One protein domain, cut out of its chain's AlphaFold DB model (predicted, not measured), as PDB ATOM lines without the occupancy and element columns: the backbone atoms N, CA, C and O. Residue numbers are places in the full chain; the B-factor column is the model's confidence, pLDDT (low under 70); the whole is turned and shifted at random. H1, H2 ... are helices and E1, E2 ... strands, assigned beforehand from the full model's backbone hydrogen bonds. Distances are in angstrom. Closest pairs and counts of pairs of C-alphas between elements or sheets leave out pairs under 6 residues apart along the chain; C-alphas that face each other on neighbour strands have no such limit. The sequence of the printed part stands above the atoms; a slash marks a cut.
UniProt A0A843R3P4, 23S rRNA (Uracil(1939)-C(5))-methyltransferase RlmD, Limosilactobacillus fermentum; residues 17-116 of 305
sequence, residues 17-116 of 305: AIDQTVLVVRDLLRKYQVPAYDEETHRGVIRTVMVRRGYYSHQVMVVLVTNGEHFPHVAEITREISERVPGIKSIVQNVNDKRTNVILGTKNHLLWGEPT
ATOM      1  N   ALA A  17      86.548  76.545  97.115       97.81
ATOM      2  CA  ALA A  17      85.704  75.411  97.495       97.81
ATOM      3  C   ALA A  17      84.633  75.795  98.532       97.81
ATOM      4  O   ALA A  17      83.548  75.204  98.548       97.81
ATOM      5  N   ILE A  18      84.918  76.784  99.386       98.38
ATOM      6  CA  ILE A  18      83.935  77.374 100.300       98.38
ATOM      7  C   ILE A  18      82.879  78.125  99.485       98.38
ATOM      8  O   ILE A  18      81.694  77.834  99.658       98.38
ATOM      9  N   ASP A  19      83.294  78.979  98.546       98.44
ATOM     10  CA  ASP A  19      82.392  79.719  97.650       98.44
ATOM     11  C   ASP A  19      81.440  78.759  96.931       98.44
ATOM     12  O   ASP A  19      80.215  78.866  97.039       98.44
ATOM     13  N   GLN A  20      81.991  77.716  96.303       98.50
ATOM     14  CA  GLN A  20      81.197  76.703  95.616       98.50
ATOM     15  C   GLN A  20      80.215  75.983  96.553       98.50
ATOM     16  O   GLN A  20      79.077  75.703  96.167       98.50
ATOM     17  N   THR A  21      80.622  75.693  97.790       98.75
ATOM     18  CA  THR A  21      79.743  75.074  98.794       98.75
ATOM     19  C   THR A  21      78.581  75.998  99.153       98.75
ATOM     20  O   THR A  21      77.434  75.551  99.197       98.75
ATOM     21  N   VAL A  22      78.847  77.292  99.361       98.62
ATOM     22  CA  VAL A  22      77.811  78.297  99.632       98.62
ATOM     23  C   VAL A  22      76.811  78.366  98.476       98.62
ATOM     24  O   VAL A  22      75.603  78.361  98.724       98.62
ATOM     25  N   LEU A  23      77.282  78.359  97.225       98.62
ATOM     26  CA  LEU A  23      76.418  78.365  96.037       98.62
ATOM     27  C   LEU A  23      75.530  77.118  95.963       98.62
ATOM     28  O   LEU A  23      74.320  77.239  95.759       98.62
ATOM     29  N   VAL A  24      76.095  75.930  96.207       98.75
ATOM     30  CA  VAL A  24      75.333  74.672  96.251       98.75
ATOM     31  C   VAL A  24      74.233  74.737  97.307       98.75
ATOM     32  O   VAL A  24      73.075  74.441  97.008       98.75
ATOM     33  N   VAL A  25      74.563  75.158  98.532       98.75
ATOM     34  CA  VAL A  25      73.586  75.264  99.624       98.75
ATOM     35  C   VAL A  25      72.500  76.284  99.275       98.75
ATOM     36  O   VAL A  25      71.316  75.974  99.387       98.75
ATOM     37  N   ARG A  26      72.874  77.474  98.793       98.56
ATOM     38  CA  ARG A  26      71.943  78.528  98.362       98.56
ATOM     39  C   ARG A  26      70.942  78.012  97.330       98.56
ATOM     40  O   ARG A  26      69.741  78.257  97.459       98.56
ATOM     41  N   ASP A  27      71.418  77.309  96.309       98.75
ATOM     42  CA  ASP A  27      70.566  76.848  95.215       98.75
ATOM     43  C   ASP A  27      69.660  75.686  95.643       98.75
ATOM     44  O   ASP A  27      68.516  75.604  95.192       98.75
ATOM     45  N   LEU A  28      70.097  74.855  96.596       98.81
ATOM     46  CA  LEU A  28      69.229  73.876  97.256       98.81
ATOM     47  C   LEU A  28      68.146  74.553  98.108       98.81
ATOM     48  O   LEU A  28      66.976  74.190  97.995       98.81
ATOM     49  N   LEU A  29      68.489  75.574  98.898       98.69
ATOM     50  CA  LEU A  29      67.502  76.330  99.681       98.69
ATOM     51  C   LEU A  29      66.440  76.975  98.778       98.69
ATOM     52  O   LEU A  29      65.254  76.933  99.101       98.69
ATOM     53  N   ARG A  30      66.839  77.490  97.607       98.50
ATOM     54  CA  ARG A  30      65.913  77.994  96.576       98.50
ATOM     55  C   ARG A  30      65.047  76.884  95.978       98.50
ATOM     56  O   ARG A  30      63.833  77.052  95.893       98.50
ATOM     57  N   LYS A  31      65.648  75.752  95.588       98.62
ATOM     58  CA  LYS A  31      64.946  74.579  95.031       98.62
ATOM     59  C   LYS A  31      63.833  74.093  95.963       98.62
ATOM     60  O   LYS A  31      62.738  73.803  95.493       98.62
ATOM     61  N   TYR A  32      64.113  74.032  97.263       98.50
ATOM     62  CA  TYR A  32      63.168  73.603  98.299       98.50
ATOM     63  C   TYR A  32      62.330  74.744  98.890       98.50
ATOM     64  O   TYR A  32      61.603  74.526  99.854       98.50
ATOM     65  N   GLN A  33      62.413  75.950  98.315       98.19
ATOM     66  CA  GLN A  33      61.639  77.128  98.720       98.19
ATOM     67  C   GLN A  33      61.744  77.445 100.222       98.19
ATOM     68  O   GLN A  33      60.785  77.901 100.845       98.19
ATOM     69  N   VAL A  34      62.920  77.221 100.816       98.31
ATOM     70  CA  VAL A  34      63.164  77.555 102.220       98.31
ATOM     71  C   VAL A  34      63.282  79.077 102.344       98.31
ATOM     72  O   VAL A  34      64.163  79.669 101.715       98.31
ATOM     73  N   PRO A  35      62.431  79.742 103.145       97.75
ATOM     74  CA  PRO A  35      62.444  81.193 103.227       97.75
ATOM     75  C   PRO A  35      63.698  81.689 103.955       97.75
ATOM     76  O   PRO A  35      64.033  81.213 105.047       97.75
ATOM     77  N   ALA A  36      64.363  82.682 103.367       97.62
ATOM     78  CA  ALA A  36      65.395  83.454 104.046       97.62
ATOM     79  C   ALA A  36      64.781  84.274 105.189       97.62
ATOM     80  O   ALA A  36      63.597  84.613 105.165       97.62
ATOM     81  N   TYR A  37      65.589  84.551 106.202       97.69
ATOM     82  CA  TYR A  37      65.211  85.360 107.345       97.69
ATOM     83  C   TYR A  37      65.173  86.849 106.989       97.69
ATOM     84  O   TYR A  37      66.055  87.356 106.301       97.69
ATOM     85  N   ASP A  38      64.159  87.533 107.500       96.94
ATOM     86  CA  ASP A  38      63.932  88.964 107.355       96.94
ATOM     87  C   ASP A  38      64.073  89.624 108.735       96.94
ATOM     88  O   ASP A  38      63.350  89.285 109.677       96.94
ATOM     89  N   GLU A  39      65.042  90.532 108.876       94.25
ATOM     90  CA  GLU A  39      65.390  91.154 110.159       94.25
ATOM     91  C   GLU A  39      64.315  92.108 110.695       94.25
ATOM     92  O   GLU A  39      64.136  92.201 111.913       94.25
ATOM     93  N   GLU A  40      63.570  92.779 109.812       93.88
ATOM     94  CA  GLU A  40      62.545  93.757 110.188       93.88
ATOM     95  C   GLU A  40      61.304  93.055 110.752       93.88
ATOM     96  O   GLU A  40      60.811  93.360 111.846       93.88
ATOM     97  N   THR A  41      60.818  92.056 110.016       96.25
ATOM     98  CA  THR A  41      59.626  91.279 110.365       96.25
ATOM     99  C   THR A  41      59.932  90.136 111.330       96.25
ATOM    100  O   THR A  41      59.016  89.650 112.003       96.25
ATOM    101  N   HIS A  42      61.203  89.732 111.431       96.00
ATOM    102  CA  HIS A  42      61.687  88.587 112.205       96.00
ATOM    103  C   HIS A  42      61.066  87.250 111.760       96.00
ATOM    104  O   HIS A  42      60.834  86.345 112.564       96.00
ATOM    105  N   ARG A  43      60.743  87.142 110.468       96.31
ATOM    106  CA  ARG A  43      60.141  85.955 109.843       96.31
ATOM    107  C   ARG A  43      61.140  85.268 108.923       96.31
ATOM    108  O   ARG A  43      62.203  85.802 108.644       96.31
ATOM    109  N   GLY A  44      60.787  84.074 108.455       97.31
ATOM    110  CA  GLY A  44      61.666  83.233 107.643       97.31
ATOM    111  C   GLY A  44      62.481  82.254 108.485       97.31
ATOM    112  O   GLY A  44      62.386  82.255 109.713       97.31
ATOM    113  N   VAL A  45      63.235  81.387 107.808       98.06
ATOM    114  CA  VAL A  45      63.917  80.237 108.418       98.06
ATOM    115  C   VAL A  45      65.428  80.426 108.399       98.06
ATOM    116  O   VAL A  45      66.039  80.430 109.461       98.06
ATOM    117  N   ILE A  46      66.049  80.585 107.229       98.31
ATOM    118  CA  ILE A  46      67.517  80.591 107.113       98.31
ATOM    119  C   ILE A  46      68.067  81.989 107.370       98.31
ATOM    120  O   ILE A  46      67.800  82.907 106.601       98.31
ATOM    121  N   ARG A  47      68.879  82.134 108.422       98.06
ATOM    122  CA  ARG A  47      69.569  83.383 108.776       98.06
ATOM    123  C   ARG A  47      70.931  83.489 108.114       98.06
ATOM    124  O   ARG A  47      71.281  84.522 107.558       98.06
ATOM    125  N   THR A  48      71.715  82.421 108.198       98.38
ATOM    126  CA  THR A  48      73.100  82.409 107.727       98.38
ATOM    127  C   THR A  48      73.469  81.006 107.279       98.38
ATOM    128  O   THR A  48      73.097  80.020 107.915       98.38
ATOM    129  N   VAL A  49      74.229  80.925 106.192       98.44
ATOM    130  CA  VAL A  49      74.958  79.718 105.811       98.44
ATOM    131  C   VAL A  49      76.412  79.968 106.180       98.44
ATOM    132  O   VAL A  49      77.052  80.837 105.597       98.44
ATOM    133  N   MET A  50      76.915  79.250 107.179       98.50
ATOM    134  CA  MET A  50      78.333  79.266 107.526       98.50
ATOM    135  C   MET A  50      78.971  77.996 106.980       98.50
ATOM    136  O   MET A  50      78.484  76.896 107.224       98.50
ATOM    137  N   VAL A  51      80.076  78.146 106.262       98.50
ATOM    138  CA  VAL A  51      80.870  77.025 105.767       98.50
ATOM    139  C   VAL A  51      82.264  77.143 106.362       98.50
ATOM    140  O   VAL A  51      82.860  78.216 106.351       98.50
ATOM    141  N   ARG A  52      82.773  76.038 106.901       97.75
ATOM    142  CA  ARG A  52      84.171  75.911 107.314       97.75
ATOM    143  C   ARG A  52      84.813  74.817 106.488       97.75
ATOM    144  O   ARG A  52      84.198  73.775 106.275       97.75
ATOM    145  N   ARG A  53      86.047  75.042 106.055       97.81
ATOM    146  CA  ARG A  53      86.863  74.040 105.379       97.81
ATOM    147  C   ARG A  53      88.221  73.989 106.061       97.81
ATOM    148  O   ARG A  53      88.844  75.032 106.224       97.81
ATOM    149  N   GLY A  54      88.657  72.795 106.454       97.38
ATOM    150  CA  GLY A  54      90.034  72.584 106.887       97.38
ATOM    151  C   GLY A  54      90.987  72.859 105.727       97.38
ATOM    152  O   GLY A  54      90.783  72.352 104.620       97.38
ATOM    153  N   TYR A  55      92.007  73.672 105.959       96.62
ATOM    154  CA  TYR A  55      92.967  74.060 104.937       96.62
ATOM    155  C   TYR A  55      93.816  72.869 104.488       96.62
ATOM    156  O   TYR A  55      93.970  72.660 103.285       96.62
ATOM    157  N   TYR A  56      94.287  72.038 105.422       96.50
ATOM    158  CA  TYR A  56      95.095  70.857 105.108       96.50
ATOM    159  C   TYR A  56      94.250  69.600 104.926       96.50
ATOM    160  O   TYR A  56      94.491  68.814 104.012       96.50
ATOM    161  N   SER A  57      93.247  69.397 105.781       97.31
ATOM    162  CA  SER A  57      92.409  68.194 105.728       97.31
ATOM    163  C   SER A  57      91.393  68.207 104.584       97.31
ATOM    164  O   SER A  57      90.873  67.157 104.200       97.31
ATOM    165  N   HIS A  58      91.053  69.405 104.096       97.81
ATOM    166  CA  HIS A  58      89.968  69.663 103.153       97.81
ATOM    167  C   HIS A  58      88.584  69.192 103.624       97.81
ATOM    168  O   HIS A  58      87.655  69.133 102.814       97.81
ATOM    169  N   GLN A  59      88.419  68.879 104.913       98.50
ATOM    170  CA  GLN A  59      87.122  68.526 105.483       98.50
ATOM    171  C   GLN A  59      86.219  69.753 105.533       98.50
ATOM    172  O   GLN A  59      86.642  70.819 105.975       98.50
ATOM    173  N   VAL A  60      84.969  69.594 105.107       98.75
ATOM    174  CA  VAL A  60      83.981  70.670 105.041       98.75
ATOM    175  C   VAL A  60      82.903  70.464 106.102       98.75
ATOM    176  O   VAL A  60      82.370  69.365 106.276       98.75
ATOM    177  N   MET A  61      82.567  71.549 106.792       98.81
ATOM    178  CA  MET A  61      81.413  71.681 107.670       98.81
ATOM    179  C   MET A  61      80.466  72.721 107.085       98.81
ATOM    180  O   MET A  61      80.876  73.850 106.815       98.81
ATOM    181  N   VAL A  62      79.191  72.368 106.962       98.88
ATOM    182  CA  VAL A  62      78.108  73.307 106.663       98.88
ATOM    183  C   VAL A  62      77.280  73.507 107.924       98.88
ATOM    184  O   VAL A  62      76.749  72.553 108.489       98.88
ATOM    185  N   VAL A  63      77.137  74.756 108.351       98.75
ATOM    186  CA  VAL A  63      76.282  75.150 109.469       98.75
ATOM    187  C   VAL A  63      75.149  76.023 108.944       98.75
ATOM    188  O   VAL A  63      75.361  77.135 108.456       98.75
ATOM    189  N   LEU A  64      73.930  75.503 109.048       98.75
ATOM    190  CA  LEU A  64      72.697  76.185 108.676       98.75
ATOM    191  C   LEU A  64      72.143  76.877 109.919       98.75
ATOM    192  O   LEU A  64      71.615  76.224 110.820       98.75
ATOM    193  N   VAL A  65      72.290  78.198 109.986       98.69
ATOM    194  CA  VAL A  65      71.777  78.989 111.105       98.69
ATOM    195  C   VAL A  65      70.304  79.293 110.861       98.69
ATOM    196  O   VAL A  65      69.970  79.989 109.898       98.69
ATOM    197  N   THR A  66      69.420  78.793 111.724       98.62
ATOM    198  CA  THR A  66      67.963  78.899 111.559       98.62
ATOM    199  C   THR A  66      67.294  79.739 112.643       98.62
ATOM    200  O   THR A  66      67.680  79.716 113.813       98.62
ATOM    201  N   ASN A  67      66.240  80.458 112.258       97.81
ATOM    202  CA  ASN A  67      65.331  81.177 113.146       97.81
ATOM    203  C   ASN A  67      64.322  80.204 113.788       97.81
ATOM    204  O   ASN A  67      63.162  80.124 113.383       97.81
ATOM    205  N   GLY A  68      64.797  79.418 114.755       96.94
ATOM    206  CA  GLY A  68      64.028  78.368 115.431       96.94
ATOM    207  C   GLY A  68      64.415  76.948 115.001       96.94
ATOM    208  O   GLY A  68      65.245  76.754 114.113       96.94
ATOM    209  N   GLU A  69      63.839  75.946 115.672       96.88
ATOM    210  CA  GLU A  69      64.197  74.527 115.484       96.88
ATOM    211  C   GLU A  69      63.581  73.917 114.212       96.88
ATOM    212  O   GLU A  69      64.133  72.979 113.642       96.88
ATOM    213  N   HIS A  70      62.461  74.459 113.724       96.38
ATOM    214  CA  HIS A  70      61.804  73.940 112.528       96.38
ATOM    215  C   HIS A  70      62.588  74.289 111.253       96.38
ATOM    216  O   HIS A  70      62.694  75.457 110.880       96.38
ATOM    217  N   PHE A  71      63.073  73.260 110.555       97.12
ATOM    218  CA  PHE A  71      63.748  73.379 109.266       97.12
ATOM    219  C   PHE A  71      63.079  72.454 108.225       97.12
ATOM    220  O   PHE A  71      63.204  71.229 108.327       97.12
ATOM    221  N   PRO A  72      62.318  72.997 107.253       97.06
ATOM    222  CA  PRO A  72      61.614  72.187 106.260       97.06
ATOM    223  C   PRO A  72      62.586  71.518 105.280       97.06
ATOM    224  O   PRO A  72      63.650  72.057 104.985       97.06
ATOM    225  N   HIS A  73      62.193  70.353 104.753       98.00
ATOM    226  CA  HIS A  73      62.976  69.568 103.782       98.00
ATOM    227  C   HIS A  73      64.388  69.192 104.254       98.00
ATOM    228  O   HIS A  73      65.300  69.005 103.447       98.00
ATOM    229  N   VAL A  74      64.587  69.092 105.575       97.44
ATOM    230  CA  VAL A  74      65.900  68.835 106.174       97.44
ATOM    231  C   VAL A  74      66.557  67.573 105.619       97.44
ATOM    232  O   VAL A  74      67.739  67.613 105.303       97.44
ATOM    233  N   ALA A  75      65.806  66.483 105.441       97.88
ATOM    234  CA  ALA A  75      66.344  65.209 104.969       97.88
ATOM    235  C   ALA A  75      66.803  65.279 103.504       97.88
ATOM    236  O   ALA A  75      67.849  64.741 103.147       97.88
ATOM    237  N   GLU A  76      66.035  65.950 102.645       98.62
ATOM    238  CA  GLU A  76      66.368  66.112 101.235       98.62
ATOM    239  C   GLU A  76      67.537  67.078 101.038       98.62
ATOM    240  O   GLU A  76      68.448  66.786 100.261       98.62
ATOM    241  N   ILE A  77      67.537  68.198 101.767       98.62
ATOM    242  CA  ILE A  77      68.600  69.201 101.699       98.62
ATOM    243  C   ILE A  77      69.917  68.611 102.204       98.62
ATOM    244  O   ILE A  77      70.932  68.748 101.526       98.62
ATOM    245  N   THR A  78      69.931  67.925 103.351       98.38
ATOM    246  CA  THR A  78      71.173  67.365 103.910       98.38
ATOM    247  C   THR A  78      71.744  66.257 103.035       98.38
ATOM    248  O   THR A  78      72.957  66.215 102.835       98.38
ATOM    249  N   ARG A  79      70.888  65.407 102.451       98.62
ATOM    250  CA  ARG A  79      71.303  64.401 101.466       98.62
ATOM    251  C   ARG A  79      71.924  65.049 100.230       98.62
ATOM    252  O   ARG A  79      73.003  64.655  99.816       98.62
ATOM    253  N   GLU A  80      71.279  66.054  99.640       98.75
ATOM    254  CA  GLU A  80      71.825  66.670  98.424       98.75
ATOM    255  C   GLU A  80      73.077  67.510  98.689       98.75
ATOM    256  O   GLU A  80      73.948  67.572  97.824       98.75
ATOM    257  N   ILE A  81      73.220  68.115  99.872       98.69
ATOM    258  CA  ILE A  81      74.490  68.727 100.286       98.69
ATOM    259  C   ILE A  81      75.573  67.646 100.373       98.69
ATOM    260  O   ILE A  81      76.651  67.837  99.811       98.69
ATOM    261  N   SER A  82      75.301  66.513 101.029       98.44
ATOM    262  CA  SER A  82      76.313  65.467 101.215       98.44
ATOM    263  C   SER A  82      76.734  64.776  99.913       98.44
ATOM    264  O   SER A  82      77.881  64.357  99.786       98.44
ATOM    265  N   GLU A  83      75.845  64.716  98.919       98.44
ATOM    266  CA  GLU A  83      76.137  64.194  97.578       98.44
ATOM    267  C   GLU A  83      76.921  65.181  96.697       98.44
ATOM    268  O   GLU A  83      77.693  64.760  95.835       98.44
ATOM    269  N   ARG A  84      76.709  66.495  96.870       98.56
ATOM    270  CA  ARG A  84      77.222  67.527  95.948       98.56
ATOM    271  C   ARG A  84      78.449  68.275  96.450       98.56
ATOM    272  O   ARG A  84      79.127  68.889  95.630       98.56
ATOM    273  N   VAL A  85      78.711  68.282  97.755       98.56
ATOM    274  CA  VAL A  85      79.811  69.044  98.363       98.56
ATOM    275  C   VAL A  85      81.011  68.123  98.604       98.56
ATOM    276  O   VAL A  85      80.968  67.281  99.504       98.56
ATOM    277  N   PRO A  86      82.112  68.265  97.842       97.69
ATOM    278  CA  PRO A  86      83.312  67.472  98.069       97.69
ATOM    279  C   PRO A  86      83.892  67.728  99.461       97.69
ATOM    280  O   PRO A  86      83.977  68.866  99.914       97.69
ATOM    281  N   GLY A  87      84.316  66.661 100.141       97.56
ATOM    282  CA  GLY A  87      84.949  66.769 101.458       97.56
ATOM    283  C   GLY A  87      83.988  67.044 102.618       97.56
ATOM    284  O   GLY A  87      84.454  67.173 103.747       97.56
ATOM    285  N   ILE A  88      82.670  67.092 102.389       98.62
ATOM    286  CA  ILE A  88      81.673  67.251 103.455       98.62
ATOM    287  C   ILE A  88      81.799  66.151 104.513       98.62
ATOM    288  O   ILE A  88      81.810  64.953 104.220       98.62
ATOM    289  N   LYS A  89      81.910  66.579 105.769       98.62
ATOM    290  CA  LYS A  89      81.969  65.706 106.947       98.62
ATOM    291  C   LYS A  89      80.918  66.049 107.981       98.62
ATOM    292  O   LYS A  89      80.525  65.167 108.729       98.62
ATOM    293  N   SER A  90      80.448  67.292 107.999       98.69
ATOM    294  CA  SER A  90      79.537  67.773 109.027       98.69
ATOM    295  C   SER A  90      78.470  68.676 108.421       98.69
ATOM    296  O   SER A  90      78.790  69.643 107.727       98.69
ATOM    297  N   ILE A  91      77.198  68.367 108.679       98.81
ATOM    298  CA  ILE A  91      76.081  69.283 108.430       98.81
ATOM    299  C   ILE A  91      75.356  69.498 109.753       98.81
ATOM    300  O   ILE A  91      74.796  68.561 110.325       98.81
ATOM    301  N   VAL A  92      75.353  70.736 110.233       98.69
ATOM    302  CA  VAL A  92      74.798  71.111 111.535       98.69
ATOM    303  C   VAL A  92      73.746  72.195 111.355       98.69
ATOM    304  O   VAL A  92      73.947  73.161 110.625       98.69
ATOM    305  N   GLN A  93      72.630  72.071 112.057       98.69
ATOM    306  CA  GLN A  93      71.716  73.181 112.286       98.69
ATOM    307  C   GLN A  93      72.146  73.911 113.552       98.69
ATOM    308  O   GLN A  93      72.213  73.306 114.621       98.69
ATOM    309  N   ASN A  94      72.396  75.212 113.454       98.50
ATOM    310  CA  ASN A  94      72.563  76.067 114.621       98.50
ATOM    311  C   ASN A  94      71.294  76.906 114.807       98.50
ATOM    312  O   ASN A  94      70.851  77.578 113.880       98.50
ATOM    313  N   VAL A  95      70.686  76.866 115.990       98.25
ATOM    314  CA  VAL A  95      69.405  77.547 116.229       98.25
ATOM    315  C   VAL A  95      69.643  78.890 116.901       98.25
ATOM    316  O   VAL A  95      70.112  78.947 118.040       98.25
ATOM    317  N   ASN A  96      69.263  79.964 116.211       97.88
ATOM    318  CA  ASN A  96      69.270  81.326 116.725       97.88
ATOM    319  C   ASN A  96      67.944  82.028 116.410       97.88
ATOM    320  O   ASN A  96      67.751  82.594 115.334       97.88
ATOM    321  N   ASP A  97      67.042  82.022 117.382       95.75
ATOM    322  CA  ASP A  97      65.724  82.662 117.349       95.75
ATOM    323  C   ASP A  97      65.718  84.068 117.982       95.75
ATOM    324  O   ASP A  97      64.673  84.691 118.151       95.75
ATOM    325  N   LYS A  98      66.890  84.603 118.349       96.50
ATOM    326  CA  LYS A  98      66.995  85.893 119.039       96.50
ATOM    327  C   LYS A  98      67.099  87.055 118.057       96.50
ATOM    328  O   LYS A  98      67.794  86.980 117.042       96.50
ATOM    329  N   ARG A  99      66.500  88.195 118.405       94.69
ATOM    330  CA  ARG A  99      66.748  89.484 117.736       94.69
ATOM    331  C   ARG A  99      68.097  90.047 118.188       94.69
ATOM    332  O   ARG A  99      68.184  90.752 119.189       94.69
ATOM    333  N   THR A 100      69.161  89.658 117.496       94.44
ATOM    334  CA  THR A 100      70.543  90.028 117.814       94.44
ATOM    335  C   THR A 100      71.423  89.957 116.569       94.44
ATOM    336  O   THR A 100      71.102  89.224 115.634       94.44
ATOM    337  N   ASN A 101      72.547  90.676 116.609       91.62
ATOM    338  CA  ASN A 101      73.599  90.639 115.589       91.62
ATOM    339  C   ASN A 101      74.586  89.479 115.802       91.62
ATOM    340  O   ASN A 101      75.464  89.252 114.973       91.62
ATOM    341  N   VAL A 102      74.485  88.750 116.920       93.44
ATOM    342  CA  VAL A 102      75.240  87.504 117.101       93.44
ATOM    343  C   VAL A 102      74.716  86.482 116.094       93.44
ATOM    344  O   VAL A 102      73.522  86.191 116.090       93.44
ATOM    345  N   ILE A 103      75.604  85.940 115.258       95.50
ATOM    346  CA  ILE A 103      75.247  84.986 114.197       95.50
ATOM    347  C   ILE A 103      74.801  83.653 114.804       95.50
ATOM    348  O   ILE A 103      73.689  83.195 114.551       95.50
ATOM    349  N   LEU A 104      75.653  83.039 115.626       96.00
ATOM    350  CA  LEU A 104      75.427  81.697 116.158       96.00
ATOM    351  C   LEU A 104      74.638  81.745 117.471       96.00
ATOM    352  O   LEU A 104      74.957  82.503 118.385       96.00
ATOM    353  N   GLY A 105      73.617  80.903 117.577       95.06
ATOM    354  CA  GLY A 105      72.948  80.599 118.833       95.06
ATOM    355  C   GLY A 105      73.675  79.506 119.615       95.06
ATOM    356  O   GLY A 105      74.755  79.050 119.244       95.06
ATOM    357  N   THR A 106      73.074  79.065 120.718       90.12
ATOM    358  CA  THR A 106      73.720  78.143 121.670       90.12
ATOM    359  C   THR A 106      73.372  76.674 121.447       90.12
ATOM    360  O   THR A 106      73.922  75.814 122.129       90.12
ATOM    361  N   LYS A 107      72.435  76.370 120.540       94.56
ATOM    362  CA  LYS A 107      71.983  75.004 120.254       94.56
ATOM    363  C   LYS A 107      72.479  74.562 118.883       94.56
ATOM    364  O   LYS A 107      72.233  75.251 117.896       94.56
ATOM    365  N   ASN A 108      73.117  73.396 118.844       96.12
ATOM    366  CA  ASN A 108      73.526  72.718 117.620       96.12
ATOM    367  C   ASN A 108      72.797  71.374 117.516       96.12
ATOM    368  O   ASN A 108      72.802  70.600 118.474       96.12
ATOM    369  N   HIS A 109      72.219  71.086 116.355       97.75
ATOM    370  CA  HIS A 109      71.669  69.780 116.009       97.75
ATOM    371  C   HIS A 109      72.461  69.208 114.838       97.75
ATOM    372  O   HIS A 109      72.538  69.817 113.772       97.75
ATOM    373  N   LEU A 110      73.061  68.039 115.041       98.44
ATOM    374  CA  LEU A 110      73.718  67.308 113.968       98.44
ATOM    375  C   LEU A 110      72.653  66.790 112.999       98.44
ATOM    376  O   LEU A 110      71.772  66.030 113.395       98.44
ATOM    377  N   LEU A 111      72.730  67.219 111.743       98.56
ATOM    378  CA  LEU A 111      71.802  66.802 110.696       98.56
ATOM    379  C   LEU A 111      72.359  65.651 109.856       98.56
ATOM    380  O   LEU A 111      71.593  64.820 109.374       98.56
ATOM    381  N   TRP A 112      73.679  65.616 109.652       98.69
ATOM    382  CA  TRP A 112      74.362  64.569 108.893       98.69
ATOM    383  C   TRP A 112      75.863  64.533 109.210       98.69
ATOM    384  O   TRP A 112      76.484  65.585 109.380       98.69
ATOM    385  N   GLY A 113      76.445  63.331 109.202       98.31
ATOM    386  CA  GLY A 113      77.883  63.115 109.365       98.31
ATOM    387  C   GLY A 113      78.336  63.237 110.818       98.31
ATOM    388  O   GLY A 113      77.701  62.682 111.708       98.31
ATOM    389  N   GLU A 114      79.426  63.963 111.035       97.81
ATOM    390  CA  GLU A 114      80.068  64.175 112.332       97.81
ATOM    391  C   GLU A 114      79.706  65.549 112.928       97.81
ATOM    392  O   GLU A 114      79.421  66.494 112.187       97.81
ATOM    393  N   PRO A 115      79.736  65.728 114.262       96.19
ATOM    394  CA  PRO A 115      79.474  67.024 114.901       96.19
ATOM    395  C   PRO A 115      80.591  68.059 114.687       96.19
ATOM    396  O   PRO A 115      80.401  69.240 114.988       96.19
ATOM    397  N   THR A 116      81.752  67.628 114.197       96.44
ATOM    398  CA  THR A 116      82.980  68.419 114.073       96.44
ATOM    399  C   THR A 116      83.694  68.115 112.755       96.44
ATOM    400  O   THR A 116      83.363  67.159 112.052       96.44
TER     401      THR A 116
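What this domain is: This is residues 17 to 116 of the 305 residues of the protein "23S rRNA (Uracil(1939)-C(5))-methyltransferase RlmD" of Limosilactobacillus fermentum (UniProt A0A843R3P4). A twisted sheet of four strands forms a wall, and two helices, H1 and H2, lie side by side over one face of it, H1 over E1 and E2 and H2 over E3 and E4. The opposite face holds no named helix, and two long links, residues 32 to 45 and 96 to 106, join H1 to E1 and E3 to E4. The printed part has 100 residues, with two named helices and four named strands in the order H1, E1, E2, H2, E3, E4; the sheet runs E1, E2, E3, E4 and is mixed, and the class is mixed, helices and strands. The whole is compact, with a radius of gyration of the C-alphas of 12.9 A and spans of 39 by 27 by 21 A.

How they stand to each other: In the sheet, E1, residues 46 to 53, and E2, residues 60 to 66, are antiparallel and form a hairpin; N 50 and O 63 are 2.9 A apart, within hydrogen-bond range. E3, residues 88 to 95, is parallel to E2 at 18 degrees, with N 64 and O 92 at 2.8 A. E4, residues 107 to 113, is antiparallel to E3 and forms a hairpin with it; N 93 and O 109 are 2.8 A apart. E1 and E4 are the edge strands and are apart. H1, residues 17 to 31, is on the sheet at a height of 9.1 A and runs along the strands, only just, at 29 degrees to E1 on the local plane; their closest C-alphas, those of Ile 18 and Val 51, are 6.3 A apart. H2, residues 74 to 84, is on the same face as H1, at a height of 9.3 A over the sheet; it runs along the strands, only just, at 29.5 degrees to E3 on the local plane. The closest C-alphas of H2 and E4, those of Thr 78 and Trp 112, are 6.5 A apart. H1 touches H2 with residues 24 to 29 alone, at a steep tilt of 39 degrees, opposite ways; their closest C-alphas, those of Leu 28 and Ile 77, are 6.5 A apart. E2, H2 and E3 make a strand-helix-strand unit, two parallel neighbour strands with a helix between, and its crossover is right-handed. The helices on one face of the sheet make two layers. In H1 and H2 every O i to N i+4 pair is within hydrogen-bond range.

Where its parts are: H1 begins at C-alpha 17, (85.704, 75.411, 97.495), and is 20.9 A long. E1 and E3 are each 20.5 A long, E2 19.2 A, E4 17.2 A and H2 15.3 A. E1 begins at C-alpha 46, (67.517, 80.591, 107.113), and E4 ends at C-alpha 113, (77.883, 63.115, 109.365).

The domain as a whole: The two C-alphas farthest apart, those of Thr 41 and Tyr 56, are 41.3 A from each other. The printed part has no cut. The links H1 to E1 and E3 to E4 are long, and H2 to E3 is tight. The mean pLDDT of the printed part is 97.6, and no printed residue is under 70.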